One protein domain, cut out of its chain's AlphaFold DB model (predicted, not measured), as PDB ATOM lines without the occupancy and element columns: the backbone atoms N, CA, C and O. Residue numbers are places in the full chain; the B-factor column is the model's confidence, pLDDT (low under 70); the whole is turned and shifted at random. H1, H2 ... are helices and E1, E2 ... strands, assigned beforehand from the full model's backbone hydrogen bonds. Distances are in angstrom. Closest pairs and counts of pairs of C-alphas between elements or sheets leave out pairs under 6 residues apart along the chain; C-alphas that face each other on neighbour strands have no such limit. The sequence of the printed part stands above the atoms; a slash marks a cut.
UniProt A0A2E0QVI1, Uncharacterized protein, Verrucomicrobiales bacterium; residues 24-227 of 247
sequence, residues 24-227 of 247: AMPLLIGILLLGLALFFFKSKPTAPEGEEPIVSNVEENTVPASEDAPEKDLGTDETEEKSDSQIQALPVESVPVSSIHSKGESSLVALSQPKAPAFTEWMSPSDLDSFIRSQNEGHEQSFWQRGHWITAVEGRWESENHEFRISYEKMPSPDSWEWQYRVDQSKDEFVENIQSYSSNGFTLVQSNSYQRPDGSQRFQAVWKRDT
ATOM      1  N   ALA A  24      20.292   9.982  30.425       55.03
ATOM      2  CA  ALA A  24      19.261   9.634  29.452       55.03
ATOM      3  C   ALA A  24      17.822   9.956  29.913       55.03
ATOM      4  O   ALA A  24      17.020  10.395  29.093       55.03
ATOM      5  N   MET A  25      17.474   9.804  31.202       61.72
ATOM      6  CA  MET A  25      16.119  10.148  31.680       61.72
ATOM      7  C   MET A  25      15.783  11.642  31.595       61.72
ATOM      8  O   MET A  25      14.725  11.950  31.046       61.72
ATOM      9  N   PRO A  26      16.615  12.589  32.079       70.19
ATOM     10  CA  PRO A  26      16.290  14.006  31.940       70.19
ATOM     11  C   PRO A  26      16.244  14.429  30.467       70.19
ATOM     12  O   PRO A  26      15.453  15.297  30.108       70.19
ATOM     13  N   LEU A  27      17.021  13.776  29.595       75.69
ATOM     14  CA  LEU A  27      17.017  14.044  28.157       75.69
ATOM     15  C   LEU A  27      15.721  13.548  27.489       75.69
ATOM     16  O   LEU A  27      15.115  14.291  26.722       75.69
ATOM     17  N   LEU A  28      15.228  12.356  27.847       79.62
ATOM     18  CA  LEU A  28      13.926  11.855  27.384       79.62
ATOM     19  C   LEU A  28      12.755  12.706  27.894       79.62
ATOM     20  O   LEU A  28      11.852  13.018  27.117       79.62
ATOM     21  N   ILE A  29      12.788  13.138  29.160       83.19
ATOM     22  CA  ILE A  29      11.788  14.063  29.717       83.19
ATOM     23  C   ILE A  29      11.836  15.403  28.970       83.19
ATOM     24  O   ILE A  29      10.792  15.934  28.594       83.19
ATOM     25  N   GLY A  30      13.035  15.922  28.685       86.75
ATOM     26  CA  GLY A  30      13.221  17.142  27.900       86.75
ATOM     27  C   GLY A  30      12.644  17.039  26.484       86.75
ATOM     28  O   GLY A  30      11.919  17.935  26.054       86.75
ATOM     29  N   ILE A  31      12.900  15.931  25.778       90.12
ATOM     30  CA  ILE A  31      12.351  15.674  24.435       90.12
ATOM     31  C   ILE A  31      10.820  15.578  24.477       90.12
ATOM     32  O   ILE A  31      10.146  16.156  23.622       90.12
ATOM     33  N   LEU A  32      10.258  14.894  25.477       92.88
ATOM     34  CA  LEU A  32       8.810  14.736  25.618       92.88
ATOM     35  C   LEU A  32       8.114  16.077  25.897       92.88
ATOM     36  O   LEU A  32       7.104  16.386  25.263       92.88
ATOM     37  N   LEU A  33       8.682  16.908  26.777       93.69
ATOM     38  CA  LEU A  33       8.167  18.252  27.054       93.69
ATOM     39  C   LEU A  33       8.260  19.172  25.830       93.69
ATOM     40  O   LEU A  33       7.319  19.918  25.556       93.69
ATOM     41  N   LEU A  34       9.349  19.092  25.057       92.75
ATOM     42  CA  LEU A  34       9.498  19.855  23.816       92.75
ATOM     43  C   LEU A  34       8.452  19.438  22.766       92.75
ATOM     44  O   LEU A  34       7.843  20.297  22.126       92.75
ATOM     45  N   GLY A  35       8.197  18.133  22.626       92.19
ATOM     46  CA  GLY A  35       7.157  17.604  21.740       92.19
ATOM     47  C   GLY A  35       5.753  18.084  22.122       92.19
ATOM     48  O   GLY A  35       4.995  18.527  21.259       92.19
ATOM     49  N   LEU A  36       5.431  18.078  23.419       92.25
ATOM     50  CA  LEU A  36       4.163  18.592  23.951       92.25
ATOM     51  C   LEU A  36       3.994  20.095  23.693       92.25
ATOM     52  O   LEU A  36       2.933  20.524  23.244       92.25
ATOM     53  N   ALA A  37       5.042  20.892  23.912       91.81
ATOM     54  CA  ALA A  37       5.007  22.325  23.631       91.81
ATOM     55  C   ALA A  37       4.731  22.606  22.144       91.81
ATOM     56  O   ALA A  37       3.856  23.408  21.815       91.81
ATOM     57  N   LEU A  38       5.421  21.906  21.236       90.38
ATOM     58  CA  LEU A  38       5.200  22.040  19.792       90.38
ATOM     59  C   LEU A  38       3.783  21.621  19.378       90.38
ATOM     60  O   LEU A  38       3.174  22.280  18.532       90.38
ATOM     61  N   PHE A  39       3.235  20.569  19.992       89.50
ATOM     62  CA  PHE A  39       1.859  20.141  19.758       89.50
ATOM     63  C   PHE A  39       0.853  21.233  20.152       89.50
ATOM     64  O   PHE A  39       0.032  21.612  19.319       89.50
ATOM     65  N   PHE A  40       0.979  21.819  21.348       86.81
ATOM     66  CA  PHE A  40       0.096  22.899  21.816       86.81
ATOM     67  C   PHE A  40       0.174  24.174  20.968       86.81
ATOM     68  O   PHE A  40      -0.838  24.850  20.768       86.81
ATOM     69  N   PHE A  41       1.354  24.522  20.447       83.62
ATOM     70  CA  PHE A  41       1.488  25.664  19.537       83.62
ATOM     71  C   PHE A  41       0.831  25.409  18.179       83.62
ATOM     72  O   PHE A  41       0.240  26.328  17.613       83.62
ATOM     73  N   LYS A  42       0.895  24.174  17.670       82.56
ATOM     74  CA  LYS A  42       0.259  23.797  16.403       82.56
ATOM     75  C   LYS A  42      -1.252  23.590  16.541       82.56
ATOM     76  O   LYS A  42      -1.976  23.800  15.576       82.56
ATOM     77  N   SER A  43      -1.727  23.204  17.724       79.25
ATOM     78  CA  SER A  43      -3.136  22.908  17.981       79.25
ATOM     79  C   SER A  43      -3.961  24.115  18.419       79.25
ATOM     80  O   SER A  43      -5.109  23.913  18.804       79.25
ATOM     81  N   LYS A  44      -3.431  25.351  18.398       66.75
ATOM     82  CA  LYS A  44      -4.266  26.537  18.636       66.75
ATOM     83  C   LYS A  44      -5.340  26.595  17.544       66.75
ATOM     84  O   LYS A  44      -4.986  26.829  16.387       66.75
ATOM     85  N   PRO A  45      -6.621  26.377  17.882       63.50
ATOM     86  CA  PRO A  45      -7.680  26.471  16.900       63.50
ATOM     87  C   PRO A  45      -7.755  27.931  16.463       63.50
ATOM     88  O   PRO A  45      -7.920  28.833  17.286       63.50
ATOM     89  N   THR A  46      -7.574  28.169  15.166       64.50
ATOM     90  CA  THR A  46      -8.008  29.413  14.532       64.50
ATOM     91  C   THR A  46      -9.464  29.602  14.927       64.50
ATOM     92  O   THR A  46     -10.275  28.719  14.657       64.50
ATOM     93  N   ALA A  47      -9.750  30.681  15.657       57.44
ATOM     94  CA  ALA A  47     -11.067  30.941  16.215       57.44
ATOM     95  C   ALA A  47     -12.125  30.809  15.105       57.44
ATOM     96  O   ALA A  47     -12.053  31.569  14.136       57.44
ATOM     97  N   PRO A  48     -13.064  29.852  15.200       58.16
ATOM     98  CA  PRO A  48     -14.227  29.876  14.336       58.16
ATOM     99  C   PRO A  48     -15.067  31.079  14.766       58.16
ATOM    100  O   PRO A  48     -15.546  31.157  15.900       58.16
ATOM    101  N   GLU A  49     -15.165  32.063  13.880       55.97
ATOM    102  CA  GLU A  49     -16.130  33.144  14.007       55.97
ATOM    103  C   GLU A  49     -17.532  32.541  13.972       55.97
ATOM    104  O   GLU A  49     -17.976  32.066  12.934       55.97
ATOM    105  N   GLY A  50     -18.193  32.588  15.130       66.62
ATOM    106  CA  GLY A  50     -19.642  32.560  15.278       66.62
ATOM    107  C   GLY A  50     -20.313  31.229  14.975       66.62
ATOM    108  O   GLY A  50     -20.542  30.910  13.823       66.62
ATOM    109  N   GLU A  51     -20.752  30.531  16.022       50.88
ATOM    110  CA  GLU A  51     -22.025  29.803  16.008       50.88
ATOM    111  C   GLU A  51     -22.449  29.459  17.449       50.88
ATOM    112  O   GLU A  51     -21.624  29.221  18.334       50.88
ATOM    113  N   GLU A  52     -23.753  29.572  17.692       62.16
ATOM    114  CA  GLU A  52     -24.420  29.587  18.998       62.16
ATOM    115  C   GLU A  52     -24.463  28.215  19.706       62.16
ATOM    116  O   GLU A  52     -24.378  27.168  19.060       62.16
ATOM    117  N   PRO A  53     -24.629  28.186  21.046       53.47
ATOM    118  CA  PRO A  53     -24.597  26.947  21.819       53.47
ATOM    119  C   PRO A  53     -25.880  26.118  21.655       53.47
ATOM    120  O   PRO A  53     -26.951  26.503  22.127       53.47
ATOM    121  N   ILE A  54     -25.752  24.924  21.072       54.72
ATOM    122  CA  ILE A  54     -26.788  23.885  21.113       54.72
ATOM    123  C   ILE A  54     -26.518  22.952  22.300       54.72
ATOM    124  O   ILE A  54     -25.491  22.281  22.390       54.72
ATOM    125  N   VAL A  55     -27.483  22.932  23.216       58.72
ATOM    126  CA  VAL A  55     -27.628  22.016  24.352       58.72
ATOM    127  C   VAL A  55     -28.086  20.644  23.850       58.72
ATOM    128  O   VAL A  55     -29.069  20.598  23.113       58.72
ATOM    129  N   SER A  56     -27.451  19.544  24.279       49.88
ATOM    130  CA  SER A  56     -28.029  18.177  24.369       49.88
ATOM    131  C   SER A  56     -27.028  17.231  25.060       49.88
ATOM    132  O   SER A  56     -25.864  17.204  24.681       49.88
ATOM    133  N   ASN A  57     -27.367  16.685  26.236       47.22
ATOM    134  CA  ASN A  57     -27.982  15.359  26.497       47.22
ATOM    135  C   ASN A  57     -26.983  14.189  26.336       47.22
ATOM    136  O   ASN A  57     -26.392  14.039  25.279       47.22
ATOM    137  N   VAL A  58     -26.567  13.527  27.430       56.25
ATOM    138  CA  VAL A  58     -27.187  12.352  28.108       56.25
ATOM    139  C   VAL A  58     -27.053  11.060  27.292       56.25
ATOM    140  O   VAL A  58     -27.624  10.983  26.218       56.25
ATOM    141  N   GLU A  59     -26.314  10.089  27.852       50.28
ATOM    142  CA  GLU A  59     -26.521   8.614  27.890       50.28
ATOM    143  C   GLU A  59     -25.155   7.961  28.203       50.28
ATOM    144  O   GLU A  59     -24.167   8.174  27.507       50.28
ATOM    145  N   GLU A  60     -24.931   7.446  29.416       53.06
ATOM    146  CA  GLU A  60     -25.257   6.074  29.849       53.06
ATOM    147  C   GLU A  60     -24.674   5.026  28.894       53.06
ATOM    148  O   GLU A  60     -25.246   4.738  27.850       53.06
ATOM    149  N   ASN A  61     -23.511   4.460  29.251       53.75
ATOM    150  CA  ASN A  61     -22.937   3.340  28.514       53.75
ATOM    151  C   ASN A  61     -22.897   2.083  29.385       53.75
ATOM    152  O   ASN A  61     -22.261   2.025  30.439       53.75
ATOM    153  N   THR A  62     -23.648   1.112  28.890       54.88
ATOM    154  CA  THR A  62     -24.010  -0.190  29.425       54.88
ATOM    155  C   THR A  62     -22.823  -1.158  29.437       54.88
ATOM    156  O   THR A  62     -22.027  -1.211  28.502       54.88
ATOM    157  N   VAL A  63     -22.732  -1.968  30.493       57.44
ATOM    158  CA  VAL A  63     -21.829  -3.125  30.598       57.44
ATOM    159  C   VAL A  63     -22.446  -4.312  29.847       57.44
ATOM    160  O   VAL A  63     -23.572  -4.684  30.181       57.44
ATOM    161  N   PRO A  64     -21.748  -4.966  28.902       64.19
ATOM    162  CA  PRO A  64     -22.165  -6.276  28.430       64.19
ATOM    163  C   PRO A  64     -21.620  -7.383  29.342       64.19
ATOM    164  O   PRO A  64     -20.417  -7.521  29.559       64.19
ATOM    165  N   ALA A  65     -22.564  -8.162  29.866       61.59
ATOM    166  CA  ALA A  65     -22.381  -9.510  30.380       61.59
ATOM    167  C   ALA A  65     -22.432 -10.540  29.231       61.59
ATOM    168  O   ALA A  65     -22.945 -10.230  28.154       61.59
ATOM    169  N   SER A  66     -22.029 -11.778  29.544       54.44
ATOM    170  CA  SER A  66     -21.927 -12.993  28.699       54.44
ATOM    171  C   SER A  66     -20.491 -13.241  28.214       54.44
ATOM    172  O   SER A  66     -19.770 -12.304  27.902       54.44
ATOM    173  N   GLU A  67     -19.969 -14.465  28.198       55.59
ATOM    174  CA  GLU A  67     -20.636 -15.681  27.740       55.59
ATOM    175  C   GLU A  67     -19.917 -16.934  28.264       55.59
ATOM    176  O   GLU A  67     -18.697 -16.943  28.450       55.59
ATOM    177  N   ASP A  68     -20.719 -17.969  28.500       57.53
ATOM    178  CA  ASP A  68     -20.356 -19.339  28.844       57.53
ATOM    179  C   ASP A  68     -19.254 -19.930  27.952       57.53
ATOM    180  O   ASP A  68     -19.253 -19.766  26.731       57.53
ATOM    181  N   ALA A  69     -18.365 -20.721  28.558       60.69
ATOM    182  CA  ALA A  69     -17.461 -21.612  27.838       60.69
ATOM    183  C   ALA A  69     -17.671 -23.071  28.295       60.69
ATOM    184  O   ALA A  69     -17.846 -23.315  29.490       60.69
ATOM    185  N   PRO A  70     -17.667 -24.034  27.354       65.00
ATOM    186  CA  PRO A  70     -18.253 -25.356  27.543       65.00
ATOM    187  C   PRO A  70     -17.334 -26.338  28.275       65.00
ATOM    188  O   PRO A  70     -16.119 -26.372  28.060       65.00
ATOM    189  N   GLU A  71     -17.967 -27.209  29.063       57.56
ATOM    190  CA  GLU A  71     -17.410 -28.469  29.546       57.56
ATOM    191  C   GLU A  71     -16.876 -29.297  28.369       57.56
ATOM    192  O   GLU A  71     -17.610 -29.666  27.450       57.56
ATOM    193  N   LYS A  72     -15.579 -29.609  28.410       59.06
ATOM    194  CA  LYS A  72     -14.982 -30.677  27.610       59.06
ATOM    195  C   LYS A  72     -14.629 -31.831  28.536       59.06
ATOM    196  O   LYS A  72     -13.543 -31.894  29.106       59.06
ATOM    197  N   ASP A  73     -15.607 -32.711  28.665       60.28
ATOM    198  CA  ASP A  73     -15.439 -34.127  28.949       60.28
ATOM    199  C   ASP A  73     -14.658 -34.772  27.789       60.28
ATOM    200  O   ASP A  73     -14.987 -34.503  26.631       60.28
ATOM    201  N   LEU A  74     -13.594 -35.530  28.083       56.91
ATOM    202  CA  LEU A  74     -13.157 -36.739  27.361       56.91
ATOM    203  C   LEU A  74     -11.753 -37.180  27.810       56.91
ATOM    204  O   LEU A  74     -10.776 -36.452  27.631       56.91
ATOM    205  N   GLY A  75     -11.653 -38.449  28.212       51.19
ATOM    206  CA  GLY A  75     -10.484 -39.269  27.892       51.19
ATOM    207  C   GLY A  75      -9.647 -39.745  29.071       51.19
ATOM    208  O   GLY A  75      -8.473 -39.403  29.172       51.19
ATOM    209  N   THR A  76     -10.234 -40.583  29.923       54.44
ATOM    210  CA  THR A  76      -9.489 -41.569  30.713       54.44
ATOM    211  C   THR A  76      -8.930 -42.614  29.749       54.44
ATOM    212  O   THR A  76      -9.695 -43.422  29.228       54.44
ATOM    213  N   ASP A  77      -7.623 -42.586  29.493       54.88
ATOM    214  CA  ASP A  77      -6.918 -43.668  28.802       54.88
ATOM    215  C   ASP A  77      -5.948 -44.305  29.803       54.88
ATOM    216  O   ASP A  77      -4.874 -43.781  30.114       54.88
ATOM    217  N   GLU A  78      -6.400 -45.409  30.394       59.25
ATOM    218  CA  GLU A  78      -5.600 -46.294  31.227       59.25
ATOM    219  C   GLU A  78      -4.685 -47.108  30.307       59.25
ATOM    220  O   GLU A  78      -5.123 -48.028  29.622       59.25
ATOM    221  N   THR A  79      -3.394 -46.784  30.283       58.03
ATOM    222  CA  THR A  79      -2.370 -47.711  29.789       58.03
ATOM    223  C   THR A  79      -1.462 -48.076  30.953       58.03
ATOM    224  O   THR A  79      -0.500 -47.382  31.276       58.03
ATOM    225  N   GLU A  80      -1.813 -49.179  31.614       53.69
ATOM    226  CA  GLU A  80      -0.932 -49.906  32.522       53.69
ATOM    227  C   GLU A  80       0.223 -50.522  31.718       53.69
ATOM    228  O   GLU A  80       0.089 -51.594  31.128       53.69
ATOM    229  N   GLU A  81       1.385 -49.868  31.708       57.06
ATOM    230  CA  GLU A  81       2.624 -50.490  31.242       57.06
ATOM    231  C   GLU A  81       3.408 -51.034  32.444       57.06
ATOM    232  O   GLU A  81       4.167 -50.350  33.133       57.06
ATOM    233  N   LYS A  82       3.160 -52.313  32.727       52.50
ATOM    234  CA  LYS A  82       3.844 -53.105  33.745       52.50
ATOM    235  C   LYS A  82       5.256 -53.451  33.255       52.50
ATOM    236  O   LYS A  82       5.460 -54.482  32.621       52.50
ATOM    237  N   SER A  83       6.228 -52.588  33.543       58.78
ATOM    238  CA  SER A  83       7.648 -52.850  33.272       58.78
ATOM    239  C   SER A  83       8.343 -53.396  34.525       58.78
ATOM    240  O   SER A  83       8.876 -52.657  35.351       58.78
ATOM    241  N   ASP A  84       8.311 -54.725  34.667       56.91
ATOM    242  CA  ASP A  84       9.122 -55.490  35.620       56.91
ATOM    243  C   ASP A  84      10.585 -55.505  35.141       56.91
ATOM    244  O   ASP A  84      11.042 -56.422  34.459       56.91
ATOM    245  N   SER A  85      11.343 -54.461  35.482       55.78
ATOM    246  CA  SER A  85      12.803 -54.472  35.349       55.78
ATOM    247  C   SER A  85      13.439 -54.935  36.655       55.78
ATOM    248  O   SER A  85      13.696 -54.170  37.582       55.78
ATOM    249  N   GLN A  86      13.695 -56.239  36.699       50.53
ATOM    250  CA  GLN A  86      14.478 -56.937  37.708       50.53
ATOM    251  C   GLN A  86      15.942 -56.453  37.649       50.53
ATOM    252  O   GLN A  86      16.754 -56.958  36.873       50.53
ATOM    253  N   ILE A  87      16.301 -55.451  38.455       53.81
ATOM    254  CA  ILE A  87      17.701 -55.038  38.621       53.81
ATOM    255  C   ILE A  87      18.376 -56.037  39.567       53.81
ATOM    256  O   ILE A  87      18.153 -56.027  40.778       53.81
ATOM    257  N   GLN A  88      19.201 -56.922  39.003       55.91
ATOM    258  CA  GLN A  88      20.123 -57.765  39.760       55.91
ATOM    259  C   GLN A  88      21.146 -56.874  40.478       55.91
ATOM    260  O   GLN A  88      21.961 -56.204  39.844       55.91
ATOM    261  N   ALA A  89      21.093 -56.861  41.809       52.25
ATOM    262  CA  ALA A  89      22.090 -56.210  42.646       52.25
ATOM    263  C   ALA A  89      23.414 -56.991  42.585       52.25
ATOM    264  O   ALA A  89      23.464 -58.175  42.923       52.25
ATOM    265  N   LEU A  90      24.484 -56.320  42.160       61.53
ATOM    266  CA  LEU A  90      25.846 -56.837  42.256       61.53
ATOM    267  C   LEU A  90      26.309 -56.826  43.729       61.53
ATOM    268  O   LEU A  90      26.007 -55.873  44.453       61.53
ATOM    269  N   PRO A  91      27.042 -57.857  44.185       62.16
ATOM    270  CA  PRO A  91      27.541 -57.941  45.553       62.16
ATOM    271  C   PRO A  91      28.615 -56.874  45.810       62.16
ATOM    272  O   PRO A  91      29.627 -56.808  45.116       62.16
ATOM    273  N   VAL A  92      28.388 -56.036  46.825       60.38
ATOM    274  CA  VAL A  92      29.349 -55.034  47.303       60.38
ATOM    275  C   VAL A  92      30.386 -55.740  48.175       60.38
ATOM    276  O   VAL A  92      30.110 -56.117  49.312       60.38
ATOM    277  N   GLU A  93      31.578 -55.943  47.624       59.25
ATOM    278  CA  GLU A  93      32.736 -56.478  48.335       59.25
ATOM    279  C   GLU A  93      33.278 -55.405  49.295       59.25
ATOM    280  O   GLU A  93      33.748 -54.338  48.896       59.25
ATOM    281  N   SER A  94      33.138 -55.656  50.596       54.25
ATOM    282  CA  SER A  94      33.583 -54.774  51.672       54.25
ATOM    283  C   SER A  94      35.111 -54.769  51.771       54.25
ATOM    284  O   SER A  94      35.708 -55.735  52.247       54.25
ATOM    285  N   VAL A  95      35.747 -53.676  51.348       58.59
ATOM    286  CA  VAL A  95      37.199 -53.487  51.476       58.59
ATOM    287  C   VAL A  95      37.552 -53.157  52.938       58.59
ATOM    288  O   VAL A  95      36.987 -52.214  53.500       58.59
ATOM    289  N   PRO A  96      38.480 -53.889  53.584       57.59
ATOM    290  CA  PRO A  96      38.888 -53.617  54.958       57.59
ATOM    291  C   PRO A  96      39.716 -52.326  55.040       57.59
ATOM    292  O   PRO A  96      40.829 -52.234  54.521       57.59
ATOM    293  N   VAL A  97      39.171 -51.324  55.731       55.94
ATOM    294  CA  VAL A  97      39.870 -50.078  56.073       55.94
ATOM    295  C   VAL A  97      40.989 -50.402  57.066       55.94
ATOM    296  O   VAL A  97      40.742 -50.741  58.221       55.94
ATOM    297  N   SER A  98      42.235 -50.321  56.602       54.09
ATOM    298  CA  SER A  98      43.423 -50.493  57.439       54.09
ATOM    299  C   SER A  98      43.631 -49.267  58.328       54.09
ATOM    300  O   SER A  98      43.935 -48.173  57.853       54.09
ATOM    301  N   SER A  99      43.490 -49.465  59.634       45.56
ATOM    302  CA  SER A  99      43.754 -48.473  60.675       45.56
ATOM    303  C   SER A  99      45.258 -48.217  60.828       45.56
ATOM    304  O   SER A  99      45.940 -48.903  61.589       45.56
ATOM    305  N   ILE A 100      45.796 -47.210  60.138       53.56
ATOM    306  CA  ILE A 100      47.172 -46.742  60.363       53.56
ATOM    307  C   ILE A 100      47.187 -45.859  61.619       53.56
ATOM    308  O   ILE A 100      46.833 -44.682  61.589       53.56
ATOM    309  N   HIS A 101      47.586 -46.445  62.749       46.72
ATOM    310  CA  HIS A 101      47.954 -45.719  63.965       46.72
ATOM    311  C   HIS A 101      49.328 -45.065  63.781       46.72
ATOM    312  O   HIS A 101      50.358 -45.705  63.984       46.72
ATOM    313  N   SER A 102      49.346 -43.780  63.427       49.34
ATOM    314  CA  SER A 102      50.562 -42.967  63.465       49.34
ATOM    315  C   SER A 102      50.595 -42.170  64.770       49.34
ATOM    316  O   SER A 102      49.890 -41.176  64.938       49.34
ATOM    317  N   LYS A 103      51.378 -42.664  65.735       53.03
ATOM    318  CA  LYS A 103      51.688 -41.992  67.003       53.03
ATOM    319  C   LYS A 103      52.798 -40.975  66.717       53.03
ATOM    320  O   LYS A 103      53.973 -41.325  66.700       53.03
ATOM    321  N   GLY A 104      52.412 -39.740  66.426       51.12
ATOM    322  CA  GLY A 104      53.333 -38.630  66.209       51.12
ATOM    323  C   GLY A 104      52.821 -37.399  66.934       51.12
ATOM    324  O   GLY A 104      51.906 -36.733  66.456       51.12
ATOM    325  N   GLU A 105      53.399 -37.120  68.100       52.19
ATOM    326  CA  GLU A 105      53.223 -35.882  68.855       52.19
ATOM    327  C   GLU A 105      53.769 -34.709  68.027       52.19
ATOM    328  O   GLU A 105      54.938 -34.346  68.109       52.19
ATOM    329  N   SER A 106      52.924 -34.132  67.176       45.91
ATOM    330  CA  SER A 106      53.155 -32.816  66.591       45.91
ATOM    331  C   SER A 106      52.298 -31.813  67.339       45.91
ATOM    332  O   SER A 106      51.075 -31.910  67.352       45.91
ATOM    333  N   SER A 107      52.980 -30.869  67.983       44.66
ATOM    334  CA  SER A 107      52.422 -29.661  68.579       44.66
ATOM    335  C   SER A 107      51.470 -28.989  67.584       44.66
ATOM    336  O   SER A 107      51.893 -28.388  66.595       44.66
ATOM    337  N   LEU A 108      50.170 -29.175  67.813       44.12
ATOM    338  CA  LEU A 108      49.106 -28.614  67.001       44.12
ATOM    339  C   LEU A 108      49.045 -27.119  67.303       44.12
ATOM    340  O   LEU A 108      48.507 -26.698  68.327       44.12
ATOM    341  N   VAL A 109      49.579 -26.314  66.383       48.28
ATOM    342  CA  VAL A 109      49.060 -24.967  66.143       48.28
ATOM    343  C   VAL A 109      47.546 -25.122  66.132       48.28
ATOM    344  O   VAL A 109      47.016 -25.845  65.288       48.28
ATOM    345  N   ALA A 110      46.869 -24.530  67.116       49.50
ATOM    346  CA  ALA A 110      45.422 -24.474  67.169       49.50
ATOM    347  C   ALA A 110      44.958 -23.650  65.963       49.50
ATOM    348  O   ALA A 110      44.715 -22.449  66.070       49.50
ATOM    349  N   LEU A 111      44.913 -24.297  64.793       44.47
ATOM    350  CA  LEU A 111      44.164 -23.858  63.635       44.47
ATOM    351  C   LEU A 111      42.773 -23.613  64.178       44.47
ATOM    352  O   LEU A 111      42.067 -24.554  64.542       44.47
ATOM    353  N   SER A 112      42.461 -22.332  64.351       43.19
ATOM    354  CA  SER A 112      41.172 -21.868  64.818       43.19
ATOM    355  C   SER A 112      40.153 -22.568  63.942       43.19
ATOM    356  O   SER A 112      40.117 -22.320  62.735       43.19
ATOM    357  N   GLN A 113      39.433 -23.537  64.517       43.53
ATOM    358  CA  GLN A 113      38.440 -24.279  63.761       43.53
ATOM    359  C   GLN A 113      37.536 -23.235  63.109       43.53
ATOM    360  O   GLN A 113      37.129 -22.296  63.808       43.53
ATOM    361  N   PRO A 114      37.299 -23.321  61.789       58.19
ATOM    362  CA  PRO A 114      36.454 -22.360  61.107       58.19
ATOM    363  C   PRO A 114      35.136 -22.311  61.874       58.19
ATOM    364  O   PRO A 114      34.457 -23.330  62.016       58.19
ATOM    365  N   LYS A 115      34.845 -21.150  62.477       69.81
ATOM    366  CA  LYS A 115      33.625 -20.932  63.249       69.81
ATOM    367  C   LYS A 115      32.476 -21.327  62.334       69.81
ATOM    368  O   LYS A 115      32.353 -20.752  61.254       69.81
ATOM    369  N   ALA A 116      31.703 -22.334  62.738       65.12
ATOM    370  CA  ALA A 116      30.574 -22.785  61.943       65.12
ATOM    371  C   ALA A 116      29.703 -21.567  61.582       65.12
ATOM    372  O   ALA A 116      29.515 -20.694  62.442       65.12
ATOM    373  N   PRO A 117      29.226 -21.475  60.329       75.31
ATOM    374  CA  PRO A 117      28.409 -20.354  59.898       75.31
ATOM    375  C   PRO A 117      27.226 -20.191  60.852       75.31
ATOM    376  O   PRO A 117      26.516 -21.153  61.153       75.31
ATOM    377  N   ALA A 118      27.037 -18.976  61.367       92.00
ATOM    378  CA  ALA A 118      25.850 -18.668  62.147       92.00
ATOM    379  C   ALA A 118      24.666 -18.658  61.174       92.00
ATOM    380  O   ALA A 118      24.609 -17.821  60.269       92.00
ATOM    381  N   PHE A 119      23.777 -19.635  61.316       96.94
ATOM    382  CA  PHE A 119      22.510 -19.653  60.602       96.94
ATOM    383  C   PHE A 119      21.488 -18.788  61.332       96.94
ATOM    384  O   PHE A 119      21.533 -18.654  62.557       96.94
ATOM    385  N   THR A 120      20.552 -18.228  60.576       97.12
ATOM    386  CA  THR A 120      19.317 -17.672  61.128       97.12
ATOM    387  C   THR A 120      18.472 -18.769  61.786       97.12
ATOM    388  O   THR A 120      18.702 -19.966  61.584       97.12
ATOM    389  N   GLU A 121      17.443 -18.356  62.522       97.50
ATOM    390  CA  GLU A 121      16.356 -19.259  62.900       97.50
ATOM    391  C   GLU A 121      15.674 -19.851  61.656       97.50
ATOM    392  O   GLU A 121      15.778 -19.308  60.548       97.50
ATOM    393  N   TRP A 122      14.991 -20.981  61.848       97.69
ATOM    394  CA  TRP A 122      14.117 -21.549  60.828       97.69
ATOM    395  C   TRP A 122      12.926 -20.624  60.594       97.69
ATOM    396  O   TRP A 122      12.320 -20.123  61.538       97.69
ATOM    397  N   MET A 123      12.618 -20.378  59.328       97.50
ATOM    398  CA  MET A 123      11.633 -19.392  58.910       97.50
ATOM    399  C   MET A 123      10.861 -19.891  57.694       97.50
ATOM    400  O   MET A 123      11.399 -20.613  56.849       97.50
ATOM    401  N   SER A 124       9.592 -19.496  57.591       95.88
ATOM    402  CA  SER A 124       8.811 -19.738  56.379       95.88
ATOM    403  C   SER A 124       9.420 -18.968  55.191       95.88
ATOM    404  O   SER A 124      10.202 -18.031  55.380       95.88
ATOM    405  N   PRO A 125       9.074 -19.296  53.939       92.75
ATOM    406  CA  PRO A 125       9.575 -18.550  52.785       92.75
ATOM    407  C   PRO A 125       9.211 -17.064  52.808       92.75
ATOM    408  O   PRO A 125      10.015 -16.223  52.405       92.75
ATOM    409  N   SER A 126       8.002 -16.735  53.274       92.88
ATOM    410  CA  SER A 126       7.554 -15.351  53.434       92.88
ATOM    411  C   SER A 126       8.335 -14.627  54.526       92.88
ATOM    412  O   SER A 126       8.661 -13.450  54.371       92.88
ATOM    413  N   ASP A 127       8.683 -15.332  55.602       95.38
ATOM    414  CA  ASP A 127       9.505 -14.780  56.677       95.38
ATOM    415  C   ASP A 127      10.953 -14.585  56.226       95.38
ATOM    416  O   ASP A 127      11.571 -13.599  56.608       95.38
ATOM    417  N   LEU A 128      11.481 -15.455  55.357       93.88
ATOM    418  CA  LEU A 128      12.802 -15.282  54.747       93.88
ATOM    419  C   LEU A 128      12.872 -14.039  53.857       93.88
ATOM    420  O   LEU A 128      13.826 -13.266  53.951       93.88
ATOM    421  N   ASP A 129      11.862 -13.807  53.018       90.81
ATOM    422  CA  ASP A 129      11.781 -12.579  52.219       90.81
ATOM    423  C   ASP A 129      11.641 -11.341  53.123       90.81
ATOM    424  O   ASP A 129      12.354 -10.351  52.953       90.81
ATOM    425  N   SER A 130      10.793 -11.424  54.152       94.25
ATOM    426  CA  SER A 130      10.617 -10.352  55.139       94.25
ATOM    427  C   SER A 130      11.899 -10.072  55.924       94.25
ATOM    428  O   SER A 130      12.231  -8.913  56.150       94.25
ATOM    429  N   PHE A 131      12.661 -11.108  56.279       95.19
ATOM    430  CA  PHE A 131      13.964 -10.993  56.924       95.19
ATOM    431  C   PHE A 131      14.958 -10.248  56.029       95.19
ATOM    432  O   PHE A 131      15.586  -9.292  56.472       95.19
ATOM    433  N   ILE A 132      15.075 -10.620  54.750       91.00
ATOM    434  CA  ILE A 132      15.974  -9.931  53.809       91.00
ATOM    435  C   ILE A 132      15.554  -8.465  53.630       91.00
ATOM    436  O   ILE A 132      16.406  -7.577  53.551       91.00
ATOM    437  N   ARG A 133      14.247  -8.186  53.590       90.69
ATOM    438  CA  ARG A 133      13.723  -6.815  53.509       90.69
ATOM    439  C   ARG A 133      13.986  -6.017  54.779       90.69
ATOM    440  O   ARG A 133      14.382  -4.862  54.660       90.69
ATOM    441  N   SER A 134      13.827  -6.612  55.961       95.06
ATOM    442  CA  SER A 134      14.082  -5.931  57.235       95.06
ATOM    443  C   SER A 134      15.560  -5.595  57.415       95.06
ATOM    444  O   SER A 134      15.888  -4.556  57.980       95.06
ATOM    445  N   GLN A 135      16.473  -6.371  56.814       93.62
ATOM    446  CA  GLN A 135      17.886  -5.983  56.727       93.62
ATOM    447  C   GLN A 135      18.116  -4.680  55.934       93.62
ATOM    448  O   GLN A 135      19.220  -4.141  55.981       93.62
ATOM    449  N   ASN A 136      17.130  -4.156  55.198       91.81
ATOM    450  CA  ASN A 136      17.230  -2.871  54.493       91.81
ATOM    451  C   ASN A 136      16.714  -1.688  55.319       91.81
ATOM    452  O   ASN A 136      16.927  -0.542  54.928       91.81
ATOM    453  N   GLU A 137      16.032  -1.931  56.439       93.94
ATOM    454  CA  GLU A 137      15.473  -0.859  57.260       93.94
ATOM    455  C   GLU A 137      16.586   0.034  57.822       93.94
ATOM    456  O   GLU A 137      17.605  -0.438  58.324       93.94
ATOM    457  N   GLY A 138      16.412   1.353  57.702       95.25
ATOM    458  CA  GLY A 138      17.413   2.332  58.140       95.25
ATOM    459  C   GLY A 138      18.642   2.460  57.229       95.25
ATOM    460  O   GLY A 138      19.592   3.155  57.592       95.25
ATOM    461  N   HIS A 139      18.642   1.831  56.050       93.38
ATOM    462  CA  HIS A 139      19.731   1.916  55.081       93.38
ATOM    463  C   HIS A 139      19.244   2.446  53.727       93.38
ATOM    464  O   HIS A 139      18.197   2.050  53.230       93.38
ATOM    465  N   GLU A 140      20.034   3.322  53.098       94.06
ATOM    466  CA  GLU A 140      19.737   3.835  51.747       94.06
ATOM    467  C   GLU A 140      19.962   2.777  50.653       94.06
ATOM    468  O   GLU A 140      19.360   2.829  49.585       94.06
ATOM    469  N   GLN A 141      20.843   1.812  50.924       89.56
ATOM    470  CA  GLN A 141      21.224   0.738  50.011       89.56
ATOM    471  C   GLN A 141      20.623  -0.592  50.465       89.56
ATOM    472  O   GLN A 141      20.606  -0.904  51.658       89.56
ATOM    473  N   SER A 142      20.213  -1.416  49.502       88.88
ATOM    474  CA  SER A 142      19.755  -2.783  49.767       88.88
ATOM    475  C   SER A 142      20.854  -3.663  50.377       88.88
ATOM    476  O   SER A 142      22.051  -3.416  50.222       88.88
ATOM    477  N   PHE A 143      20.444  -4.746  51.029       87.62
ATOM    478  CA  PHE A 143      21.269  -5.785  51.638       87.62
ATOM    479  C   PHE A 143      22.351  -6.267  50.665       87.62
ATOM    480  O   PHE A 143      23.530  -6.312  51.014       87.62
ATOM    481  N   TRP A 144      21.967  -6.476  49.405       88.62
ATOM    482  CA  TRP A 144      22.862  -6.864  48.317       88.62
ATOM    483  C   TRP A 144      23.846  -5.757  47.923       88.62
ATOM    484  O   TRP A 144      25.040  -6.012  47.797       88.62
ATOM    485  N   GLN A 145      23.375  -4.513  47.776       86.50
ATOM    486  CA  GLN A 145      24.228  -3.368  47.419       86.50
ATOM    487  C   GLN A 145      25.269  -3.047  48.497       86.50
ATOM    488  O   GLN A 145      26.357  -2.574  48.181       86.50
ATOM    489  N   ARG A 146      24.973  -3.361  49.762       88.44
ATOM    490  CA  ARG A 146      25.927  -3.251  50.877       88.44
ATOM    491  C   ARG A 146      26.969  -4.378  50.902       88.44
ATOM    492  O   ARG A 146      27.811  -4.424  51.803       88.44
ATOM    493  N   GLY A 147      26.924  -5.271  49.913       88.94
ATOM    494  CA  GLY A 147      27.854  -6.376  49.741       88.94
ATOM    495  C   GLY A 147      27.554  -7.569  50.639       88.94
ATOM    496  O   GLY A 147      28.452  -8.372  50.862       88.94
ATOM    497  N   HIS A 148      26.346  -7.698  51.192       92.75
ATOM    498  CA  HIS A 148      25.974  -8.946  51.853       92.75
ATOM    499  C   HIS A 148      25.619 -10.013  50.820       92.75
ATOM    500  O   HIS A 148      25.082  -9.712  49.754       92.75
ATOM    501  N   TRP A 149      25.921 -11.266  51.142       93.75
ATOM    502  CA  TRP A 149      25.570 -12.412  50.315       93.75
ATOM    503  C   TRP A 149      25.251 -13.624  51.180       93.75
ATOM    504  O   TRP A 149      25.725 -13.736  52.312       93.75
ATOM    505  N   ILE A 150      24.437 -14.525  50.639       95.19
ATOM    506  CA  ILE A 150      24.096 -15.789  51.289       95.19
ATOM    507  C   ILE A 150      25.216 -16.791  51.011       95.19
ATOM    508  O   ILE A 150      25.529 -17.048  49.852       95.19
ATOM    509  N   THR A 151      25.802 -17.362  52.062       95.94
ATOM    510  CA  THR A 151      26.910 -18.329  51.985       95.94
ATOM    511  C   THR A 151      26.431 -19.776  52.021       95.94
ATOM    512  O   THR A 151      27.076 -20.659  51.456       95.94
ATOM    513  N   ALA A 152      25.285 -20.020  52.657       96.94
ATOM    514  CA  ALA A 152      24.654 -21.327  52.749       96.94
ATOM    515  C   ALA A 152      23.138 -21.181  52.898       96.94
ATOM    516  O   ALA A 152      22.654 -20.231  53.520       96.94
ATOM    517  N   VAL A 153      22.400 -22.158  52.373       97.06
ATOM    518  CA  VAL A 153      20.958 -22.284  52.591       97.06
ATOM    519  C   VAL A 153      20.635 -23.707  53.013       97.06
ATOM    520  O   VAL A 153      21.140 -24.669  52.434       97.06
ATOM    521  N   GLU A 154      19.772 -23.840  54.008       97.88
ATOM    522  CA  GLU A 154      19.216 -25.122  54.415       97.88
ATOM    523  C   GLU A 154      17.698 -25.065  54.361       97.88
ATOM    524  O   GLU A 154      17.100 -24.054  54.726       97.88
ATOM    525  N   GLY A 155      17.093 -26.151  53.892       97.44
ATOM    526  CA  GLY A 155      15.655 -26.366  53.947       97.44
ATOM    527  C   GLY A 155      15.317 -27.574  54.806       97.44
ATOM    528  O   GLY A 155      16.110 -28.512  54.908       97.44
ATOM    529  N   ARG A 156      14.128 -27.566  55.398       98.00
ATOM    530  CA  ARG A 156      13.515 -28.736  56.027       98.00
ATOM    531  C   ARG A 156      12.013 -28.740  55.787       98.00
ATOM    532  O   ARG A 156      11.427 -27.713  55.454       98.00
ATOM    533  N   TRP A 157      11.404 -29.899  55.998       97.38
ATOM    534  CA  TRP A 157       9.960 -30.019  56.124       97.38
ATOM    535  C   TRP A 157       9.605 -30.188  57.600       97.38
ATOM    536  O   TRP A 157      10.065 -31.140  58.225       97.38
ATOM    537  N   GLU A 158       8.817 -29.273  58.151       97.44
ATOM    538  CA  GLU A 158       8.425 -29.258  59.560       97.44
ATOM    539  C   GLU A 158       6.984 -28.757  59.680       97.44
ATOM    540  O   GLU A 158       6.608 -27.784  59.030       97.44
ATOM    541  N   SER A 159       6.161 -29.425  60.495       94.44
ATOM    542  CA  SER A 159       4.771 -29.003  60.756       94.44
ATOM    543  C   SER A 159       3.958 -28.660  59.490       94.44
ATOM    544  O   SER A 159       3.361 -27.591  59.392       94.44
ATOM    545  N   GLU A 160       3.974 -29.564  58.500       94.62
ATOM    546  CA  GLU A 160       3.277 -29.431  57.199       94.62
ATOM    547  C   GLU A 160       3.749 -28.271  56.309       94.62
ATOM    548  O   GLU A 160       3.167 -28.018  55.253       94.62
ATOM    549  N   ASN A 161       4.835 -27.603  56.690       95.12
ATOM    550  CA  ASN A 161       5.392 -26.474  55.973       95.12
ATOM    551  C   ASN A 161       6.857 -26.725  55.616       95.12
ATOM    552  O   ASN A 161       7.568 -27.519  56.234       95.12
ATOM    553  N   HIS A 162       7.314 -26.037  54.579       95.62
ATOM    554  CA  HIS A 162       8.727 -25.978  54.246       95.62
ATOM    555  C   HIS A 162       9.329 -24.758  54.936       95.62
ATOM    556  O   HIS A 162       8.825 -23.643  54.808       95.62
ATOM    557  N   GLU A 163      10.408 -24.982  55.670       97.69
ATOM    558  CA  GLU A 163      11.130 -23.943  56.391       97.69
ATOM    559  C   GLU A 163      12.550 -23.849  55.855       97.69
ATOM    560  O   GLU A 163      13.160 -24.849  55.469       97.69
ATOM    561  N   PHE A 164      13.093 -22.641  55.874       97.75
ATOM    562  CA  PHE A 164      14.454 -22.361  55.462       97.75
ATOM    563  C   PHE A 164      15.216 -21.656  56.564       97.75
ATOM    564  O   PHE A 164      14.640 -20.979  57.408       97.75
ATOM    565  N   ARG A 165      16.534 -21.774  56.524       97.94
ATOM    566  CA  ARG A 165      17.441 -20.875  57.229       97.94
ATOM    567  C   ARG A 165      18.635 -20.581  56.348       97.94
ATOM    568  O   ARG A 165      19.028 -21.404  55.517       97.94
ATOM    569  N   ILE A 166      19.211 -19.403  56.527       97.56
ATOM    570  CA  ILE A 166      20.348 -18.953  55.731       97.56
ATOM    571  C   ILE A 166      21.523 -18.627  56.635       97.56
ATOM    572  O   ILE A 166      21.349 -18.216  57.781       97.56
ATOM    573  N   SER A 167      22.726 -18.787  56.102       97.38
ATOM    574  CA  SER A 167      23.887 -18.072  56.612       97.38
ATOM    575  C   SER A 167      24.287 -17.020  55.594       97.38
ATOM    576  O   SER A 167      24.172 -17.234  54.383       97.38
ATOM    577  N   TYR A 168      24.702 -15.859  56.080       95.88
ATOM    578  CA  TYR A 168      25.075 -14.735  55.243       95.88
ATOM    579  C   TYR A 168      26.260 -13.996  55.844       95.88
ATOM    580  O   TYR A 168      26.443 -13.934  57.059       95.88
ATOM    581  N   GLU A 169      27.065 -13.414  54.968       95.12
ATOM    582  CA  GLU A 169      28.281 -12.704  55.341       95.12
ATOM    583  C   GLU A 169      28.414 -11.425  54.519       95.12
ATOM    584  O   GLU A 169      27.733 -11.231  53.509       95.12
ATOM    585  N   LYS A 170      29.300 -10.530  54.957       93.44
ATOM    586  CA  LYS A 170      29.713  -9.389  54.142       93.44
ATOM    587  C   LYS A 170      30.845  -9.830  53.221       93.44
ATOM    588  O   LYS A 170      31.870 -10.328  53.676       93.44
ATOM    589  N   MET A 171      30.658  -9.632  51.926       90.19
ATOM    590  CA  MET A 171      31.628  -9.962  50.898       90.19
ATOM    591  C   MET A 171      32.857  -9.046  51.022       90.19
ATOM    592  O   MET A 171      32.693  -7.824  51.059       90.19
ATOM    593  N   PRO A 172      34.087  -9.591  51.067       87.94
ATOM    594  CA  PRO A 172      35.298  -8.776  51.196       87.94
ATOM    595  C   PRO A 172      35.515  -7.811  50.025       87.94
ATOM    596  O   PRO A 172      36.080  -6.734  50.194       87.94
ATOM    597  N   SER A 173      35.076  -8.201  48.827       89.19
ATOM    598  CA  SER A 173      35.229  -7.422  47.596       89.19
ATOM    599  C   SER A 173      33.967  -7.581  46.745       89.19
ATOM    600  O   SER A 173      33.927  -8.468  45.896       89.19
ATOM    601  N   PRO A 174      32.912  -6.779  46.983       84.75
ATOM    602  CA  PRO A 174      31.619  -6.952  46.315       84.75
ATOM    603  C   PRO A 174      31.682  -6.771  44.791       84.75
ATOM    604  O   PRO A 174      30.808  -7.258  44.087       84.75
ATOM    605  N   ASP A 175      32.720  -6.104  44.278       85.75
ATOM    606  CA  ASP A 175      32.941  -5.913  42.840       85.75
ATOM    607  C   ASP A 175      33.649  -7.102  42.159       85.75
ATOM    608  O   ASP A 175      33.647  -7.199  40.932       85.75
ATOM    609  N   SER A 176      34.251  -8.006  42.940       88.75
ATOM    610  CA  SER A 176      35.047  -9.133  42.430       88.75
ATOM    611  C   SER A 176      34.269 -10.443  42.359       88.75
ATOM    612  O   SER A 176      34.825 -11.456  41.945       88.75
ATOM    613  N   TRP A 177      33.010 -10.463  42.797       89.38
ATOM    614  CA  TRP A 177      32.237 -11.692  42.881       89.38
ATOM    615  C   TRP A 177      30.795 -11.487  42.435       89.38
ATOM    616  O   TRP A 177      30.104 -10.564  42.859       89.38
ATOM    617  N   GLU A 178      30.312 -12.438  41.648       90.38
ATOM    618  CA  GLU A 178      28.893 -12.662  41.416       90.38
ATOM    619  C   GLU A 178      28.462 -13.916  42.163       90.38
ATOM    620  O   GLU A 178      29.216 -14.883  42.277       90.38
ATOM    621  N   TRP A 179      27.234 -13.937  42.662       93.31
ATOM    622  CA  TRP A 179      26.718 -15.085  43.393       93.31
ATOM    623  C   TRP A 179      25.229 -15.278  43.119       93.31
ATOM    624  O   TRP A 179      24.536 -14.361  42.673       93.31
ATOM    625  N   GLN A 180      24.754 -16.503  43.315       93.31
ATOM    626  CA  GLN A 180      23.378 -16.938  43.089       93.31
ATOM    627  C   GLN A 180      22.987 -17.935  44.174       93.31
ATOM    628  O   GLN A 180      23.827 -18.695  44.644       93.31
ATOM    629  N   TYR A 181      21.707 -17.984  44.529       94.69
ATOM    630  CA  TYR A 181      21.169 -19.046  45.370       94.69
ATOM    631  C   TYR A 181      19.815 -19.516  44.842       94.69
ATOM    632  O   TYR A 181      19.102 -18.787  44.143       94.69
ATOM    633  N   ARG A 182      19.480 -20.765  45.149       94.31
ATOM    634  CA  ARG A 182      18.212 -21.403  44.800       94.31
ATOM    635  C   ARG A 182      17.756 -22.264  45.964       94.31
ATOM    636  O   ARG A 182      18.573 -22.868  46.656       94.31
ATOM    637  N   VAL A 183      16.445 -22.323  46.151       95.69
ATOM    638  CA  VAL A 183      15.792 -23.135  47.177       95.69
ATOM    639  C   VAL A 183      14.693 -23.974  46.549       95.69
ATOM    640  O   VAL A 183      14.207 -23.650  45.467       95.69
ATOM    641  N   ASP A 184      14.312 -25.039  47.248       95.62
ATOM    642  CA  ASP A 184      13.150 -25.873  46.934       95.62
ATOM    643  C   ASP A 184      13.105 -26.477  45.514       95.62
ATOM    644  O   ASP A 184      12.041 -26.716  44.942       95.62
ATOM    645  N   GLN A 185      14.270 -26.754  44.934       97.00
ATOM    646  CA  GLN A 185      14.373 -27.256  43.565       97.00
ATOM    647  C   GLN A 185      14.047 -28.747  43.498       97.00
ATOM    648  O   GLN A 185      14.422 -29.513  44.387       97.00
ATOM    649  N   SER A 186      13.394 -29.183  42.426       97.69
ATOM    650  CA  SER A 186      13.379 -30.599  42.046       97.69
ATOM    651  C   SER A 186      14.786 -31.084  41.662       97.69
ATOM    652  O   SER A 186      15.698 -30.289  41.425       97.69
ATOM    653  N   LYS A 187      14.972 -32.406  41.592       97.69
ATOM    654  CA  LYS A 187      16.248 -33.009  41.176       97.69
ATOM    655  C   LYS A 187      16.666 -32.559  39.772       97.69
ATOM    656  O   LYS A 187      17.827 -32.209  39.578       97.69
ATOM    657  N   ASP A 188      15.728 -32.543  38.829       97.81
ATOM    658  CA  ASP A 188      16.011 -32.199  37.433       97.81
ATOM    659  C   ASP A 188      16.405 -30.723  37.299       97.81
ATOM    660  O   ASP A 188      17.442 -30.417  36.713       97.81
ATOM    661  N   GLU A 189      15.670 -29.818  37.957       97.12
ATOM    662  CA  GLU A 189      16.030 -28.395  38.023       97.12
ATOM    663  C   GLU A 189      17.405 -28.194  38.670       97.12
ATOM    664  O   GLU A 189      18.182 -27.345  38.234       97.12
ATOM    665  N   PHE A 190      17.731 -28.944  39.724       97.50
ATOM    666  CA  PHE A 190      19.029 -28.835  40.385       97.50
ATOM    667  C   PHE A 190      20.179 -29.244  39.452       97.50
ATOM    668  O   PHE A 190      21.167 -28.516  39.342       97.50
ATOM    669  N   VAL A 191      20.033 -30.359  38.728       98.06
ATOM    670  CA  VAL A 191      21.023 -30.830  37.746       98.06
ATOM    671  C   VAL A 191      21.173 -29.841  36.589       98.06
ATOM    672  O   VAL A 191      22.302 -29.497  36.227       98.06
ATOM    673  N   GLU A 192      20.063 -29.331  36.049       97.62
ATOM    674  CA  GLU A 192      20.073 -28.311  34.994       97.62
ATOM    675  C   GLU A 192      20.805 -27.044  35.458       97.62
ATOM    676  O   GLU A 192      21.670 -26.518  34.755       97.62
ATOM    677  N   ASN A 193      20.523 -26.575  36.677       96.00
ATOM    678  CA  ASN A 193      21.181 -25.395  37.226       96.00
ATOM    679  C   ASN A 193      22.674 -25.628  37.475       96.00
ATOM    680  O   ASN A 193      23.459 -24.728  37.196       96.00
ATOM    681  N   ILE A 194      23.102 -26.811  37.928       97.50
ATOM    682  CA  ILE A 194      24.535 -27.134  38.043       97.50
ATOM    683  C   ILE A 194      25.229 -26.994  36.684       97.50
ATOM    684  O   ILE A 194      26.275 -26.348  36.591       97.50
ATOM    685  N   GLN A 195      24.656 -27.571  35.626       97.75
ATOM    686  CA  GLN A 195      25.237 -27.519  34.280       97.75
ATOM    687  C   GLN A 195      25.242 -26.091  33.720       97.75
ATOM    688  O   GLN A 195      26.263 -25.619  33.217       97.75
ATOM    689  N   SER A 196      24.129 -25.374  33.862       96.62
ATOM    690  CA  SER A 196      23.996 -23.992  33.404       96.62
ATOM    691  C   SER A 196      24.967 -23.060  34.133       96.62
ATOM    692  O   SER A 196      25.723 -22.322  33.500       96.62
ATOM    693  N   TYR A 197      25.025 -23.121  35.465       95.12
ATOM    694  CA  TYR A 197      25.907 -22.265  36.255       95.12
ATOM    695  C   TYR A 197      27.385 -22.587  36.027       95.12
ATOM    696  O   TYR A 197      28.167 -21.661  35.805       95.12
ATOM    697  N   SER A 198      27.765 -23.865  35.984       96.75
ATOM    698  CA  SER A 198      29.150 -24.254  35.676       96.75
ATOM    699  C   SER A 198      29.591 -23.781  34.288       96.75
ATOM    700  O   SER A 198      30.679 -23.220  34.160       96.75
ATOM    701  N   SER A 199      28.723 -23.881  33.276       96.31
ATOM    702  CA  SER A 199      28.989 -23.361  31.922       96.31
ATOM    703  C   SER A 199      29.180 -21.839  31.892       96.31
ATOM    704  O   SER A 199      29.882 -21.315  31.032       96.31
ATOM    705  N   ASN A 200      28.595 -21.121  32.854       94.19
ATOM    706  CA  ASN A 200      28.758 -19.678  33.030       94.19
ATOM    707  C   ASN A 200      29.930 -19.303  33.962       94.19
ATOM    708  O   ASN A 200      30.089 -18.128  34.296       94.19
ATOM    709  N   GLY A 201      30.752 -20.266  34.392       95.50
ATOM    710  CA  GLY A 201      31.908 -20.042  35.269       95.50
ATOM    711  C   GLY A 201      31.570 -19.921  36.757       95.50
ATOM    712  O   GLY A 201      32.423 -19.527  37.548       95.50
ATOM    713  N   PHE A 202      30.338 -20.231  37.162       96.25
ATOM    714  CA  PHE A 202      29.983 -20.310  38.574       96.25
ATOM    715  C   PHE A 202      30.450 -21.637  39.178       96.25
ATOM    716  O   PHE A 202      30.362 -22.701  38.573       96.25
ATOM    717  N   THR A 203      30.892 -21.567  40.427       96.88
ATOM    718  CA  THR A 203      31.277 -22.697  41.273       96.88
ATOM    719  C   THR A 203      30.215 -22.920  42.341       96.88
ATOM    720  O   THR A 203      29.689 -21.960  42.909       96.88
ATOM    721  N   LEU A 204      29.878 -24.183  42.604       97.31
ATOM    722  CA  LEU A 204      28.970 -24.560  43.685       97.31
ATOM    723  C   LEU A 204      29.685 -24.362  45.031       97.31
ATOM    724  O   LEU A 204      30.721 -24.973  45.278       97.31
ATOM    725  N   VAL A 205      29.141 -23.493  45.880       95.88
ATOM    726  CA  VAL A 205      29.674 -23.174  47.216       95.88
ATOM    727  C   VAL A 205      29.129 -24.145  48.248       95.88
ATOM    728  O   VAL A 205      29.874 -24.681  49.063       95.88
ATOM    729  N   GLN A 206      27.817 -24.356  48.207       97.19
ATOM    730  CA  GLN A 206      27.101 -25.211  49.135       97.19
ATOM    731  C   GLN A 206      25.897 -25.814  48.419       97.19
ATOM    732  O   GLN A 206      25.297 -25.176  47.552       97.19
ATOM    733  N   SER A 207      25.556 -27.042  48.803       97.75
ATOM    734  CA  SER A 207      24.294 -27.682  48.455       97.75
ATOM    735  C   SER A 207      23.720 -28.401  49.668       97.75
ATOM    736  O   SER A 207      24.472 -29.018  50.423       97.75
ATOM    737  N   ASN A 208      22.401 -28.379  49.812       98.00
ATOM    738  CA  ASN A 208      21.664 -29.171  50.791       98.00
ATOM    739  C   ASN A 208      20.403 -29.765  50.144       98.00
ATOM    740  O   ASN A 208      19.979 -29.343  49.066       98.00
ATOM    741  N   SER A 209      19.815 -30.774  50.778       98.06
ATOM    742  CA  SER A 209      18.552 -31.361  50.363       98.06
ATOM    743  C   SER A 209      17.703 -31.767  51.561       98.06
ATOM    744  O   SER A 209      18.244 -32.162  52.590       98.06
ATOM    745  N   TYR A 210      16.385 -31.759  51.396       97.56
ATOM    746  CA  TYR A 210      15.445 -32.310  52.371       97.56
ATOM    747  C   TYR A 210      14.377 -33.153  51.668       97.56
ATOM    748  O   TYR A 210      14.189 -33.041  50.454       97.56
ATOM    749  N   GLN A 211      13.701 -34.022  52.419       97.94
ATOM    750  CA  GLN A 211      12.589 -34.831  51.916       97.94
ATOM    751  C   GLN A 211      11.255 -34.223  52.345       97.94
ATOM    752  O   GLN A 211      11.106 -33.772  53.481       97.94
ATOM    753  N   ARG A 212      10.293 -34.213  51.427       96.75
ATOM    754  CA  ARG A 212       8.891 -33.883  51.693       96.75
ATOM    755  C   ARG A 212       8.119 -35.128  52.170       96.75
ATOM    756  O   ARG A 212       8.614 -36.243  52.004       96.75
ATOM    757  N   PRO A 213       6.894 -34.977  52.712       97.19
ATOM    758  CA  PRO A 213       6.072 -36.103  53.168       97.19
ATOM    759  C   PRO A 213       5.703 -37.097  52.067       97.19
ATOM    760  O   PRO A 213       5.482 -38.268  52.350       97.19
ATOM    761  N   ASP A 214       5.657 -36.638  50.815       97.00
ATOM    762  CA  ASP A 214       5.431 -37.477  49.634       97.00
ATOM    763  C   ASP A 214       6.676 -38.293  49.225       97.00
ATOM    764  O   ASP A 214       6.655 -38.993  48.215       97.00
ATOM    765  N   GLY A 215       7.775 -38.196  49.982       97.62
ATOM    766  CA  GLY A 215       9.058 -38.830  49.686       97.62
ATOM    767  C   GLY A 215       9.876 -38.104  48.617       97.62
ATOM    768  O   GLY A 215      11.010 -38.502  48.342       97.62
ATOM    769  N   SER A 216       9.355 -37.025  48.019       97.19
ATOM    770  CA  SER A 216      10.104 -36.250  47.034       97.19
ATOM    771  C   SER A 216      11.250 -35.487  47.696       97.19
ATOM    772  O   SER A 216      11.103 -34.867  48.753       97.19
ATOM    773  N   GLN A 217      12.422 -35.525  47.063       98.12
ATOM    774  CA  GLN A 217      13.601 -34.799  47.521       98.12
ATOM    775  C   GLN A 217      13.654 -33.412  46.878       98.12
ATOM    776  O   GLN A 217      13.451 -33.262  45.670       98.12
ATOM    777  N   ARG A 218      13.956 -32.400  47.690       97.94
ATOM    778  CA  ARG A 218      14.129 -31.009  47.266       97.94
ATOM    779  C   ARG A 218      15.534 -30.534  47.567       97.94
ATOM    780  O   ARG A 218      16.077 -30.857  48.619       97.94
ATOM    781  N   PHE A 219      16.097 -29.740  46.667       98.00
ATOM    782  CA  PHE A 219      17.485 -29.290  46.713       98.00
ATOM    783  C   PHE A 219      17.571 -27.776  46.925       98.00
ATOM    784  O   PHE A 219      16.693 -27.016  46.513       98.00
ATOM    785  N   GLN A 220      18.626 -27.341  47.603       97.31
ATOM    786  CA  GLN A 220      19.024 -25.945  47.749       97.31
ATOM    787  C   GLN A 220      20.504 -25.837  47.421       97.31
ATOM    788  O   GLN A 220      21.264 -26.776  47.666       97.31
ATOM    789  N   ALA A 221      20.918 -24.690  46.899       97.06
ATOM    790  CA  ALA A 221      22.326 -24.438  46.663       97.06
ATOM    791  C   ALA A 221      22.664 -22.957  46.554       97.06
ATOM    792  O   ALA A 221      21.816 -22.106  46.270       97.06
ATOM    793  N   VAL A 222      23.948 -22.691  46.768       96.50
ATOM    794  CA  VAL A 222      24.598 -21.395  46.609       96.50
ATOM    795  C   VAL A 222      25.738 -21.556  45.615       96.50
ATOM    796  O   VAL A 222      26.553 -22.471  45.733       96.50
ATOM    797  N   TRP A 223      25.827 -20.643  44.655       97.00
ATOM    798  CA  TRP A 223      26.879 -20.585  43.650       97.00
ATOM    799  C   TRP A 223      27.587 -19.236  43.689       97.00
ATOM    800  O   TRP A 223      26.966 -18.212  43.973       97.00
ATOM    801  N   LYS A 224      28.874 -19.217  43.336       94.69
ATOM    802  CA  LYS A 224      29.660 -17.986  43.184       94.69
ATOM    803  C   LYS A 224      30.600 -18.046  41.987       94.69
ATOM    804  O   LYS A 224      31.091 -19.118  41.641       94.69
ATOM    805  N   ARG A 225      30.908 -16.897  41.404       94.31
ATOM    806  CA  ARG A 225      31.884 -16.718  40.328       94.31
ATOM    807  C   ARG A 225      32.767 -15.522  40.643       94.31
ATOM    808  O   ARG A 225      32.259 -14.496  41.079       94.31
ATOM    809  N   ASP A 226      34.063 -15.663  40.403       93.44
ATOM    810  CA  ASP A 226      35.016 -14.557  40.474       93.44
ATOM    811  C   ASP A 226      34.947 -13.740  39.171       93.44
ATOM    812  O   ASP A 226      35.135 -14.285  38.079       93.44
ATOM    813  N   THR A 227      34.636 -12.449  39.271       89.94
ATOM    814  CA  THR A 227      34.569 -11.514  38.135       89.94
ATOM    815  C   THR A 227      35.855 -10.716  37.943       89.94
ATOM    816  O   THR A 227      36.006 -10.058  36.913       89.94
TER     817      THR A 227
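AT A GLANCE: This is residues 24 to 227 of the 247 residues of an uncharacterized protein of Verrucomicrobiales bacterium (UniProt A0A2E0QVI1). A lone helix, H1, and a long loop, together residues 24 to 115, stand free and swing in a wide arc round a small body. That body is a sandwich, the sheet E1 E2 face to face with the sheet E3 E5 E4; H3 covers the larger sheet's other face and H2 packs on E2. The printed part has 204 residues, with three named helices and five named strands in the order H1 H2 E1 E2 E3 H3 E4 E5; both sheets are antiparallel, and the class is mixed, with under half of the residues in named elements. The whole is extended, with a radius of gyration of the C-alphas of 32.7 A and spans of 115 by 61 by 36 A.

HOW THE PARTS SIT: H1, residues 24 to 42, touches no helix. H2, residues 125 to 134, touches E2, residues 161 to 170, closest at the C-alphas of Pro 125 and Glu 163, 6.7 A. E1, residues 148 to 158, bends by 60 degrees at residue 151 and forms a hairpin with E2, with N 154 and O 165 within hydrogen-bond range at 3.0 A. E1 touches E5, residues 217 to 226, closest at the C-alphas of Ala 152 and Val 222, 6.1 A. E5 is antiparallel to both edge strands: E3, residues 177 to 185, with N 180 and O 223 at 2.9 A, and E4, residues 203 to 211, its hairpin partner, with N 208 and O 220 at 2.9 A. H3, residues 187 to 199, is on one face of the sheet E3 E5 E4 at a height over the sheet of 9.0 A, the helix and this sheet making two layers, and touches E5 closest at the C-alphas of Phe 190 and Phe 219, 6.5 A. E3, H3 and E4 form a split strand-helix-strand unit, its strands running the same way with E5 between them, with a right-handed crossover. In H1, H2 and H3 every O i to N i+4 pair is within hydrogen-bond range.

IN THESE COORDINATES: H1 runs 27.1 A from C-alpha 24 at (19.261, 9.634, 29.452). E1 measures 27.9 A, E2 29.8 A and E5 30.3 A, which ends at C-alpha 226 at (35.016, -14.557, 40.474).

THE WHOLE: Without the free stretch the body spans 43 by 36 by 24 A. The printed part has no cut; the links H1 to H2 and H2 to E1 are long. Residues 24 to 25 and 44 to 116 have pLDDT under 70.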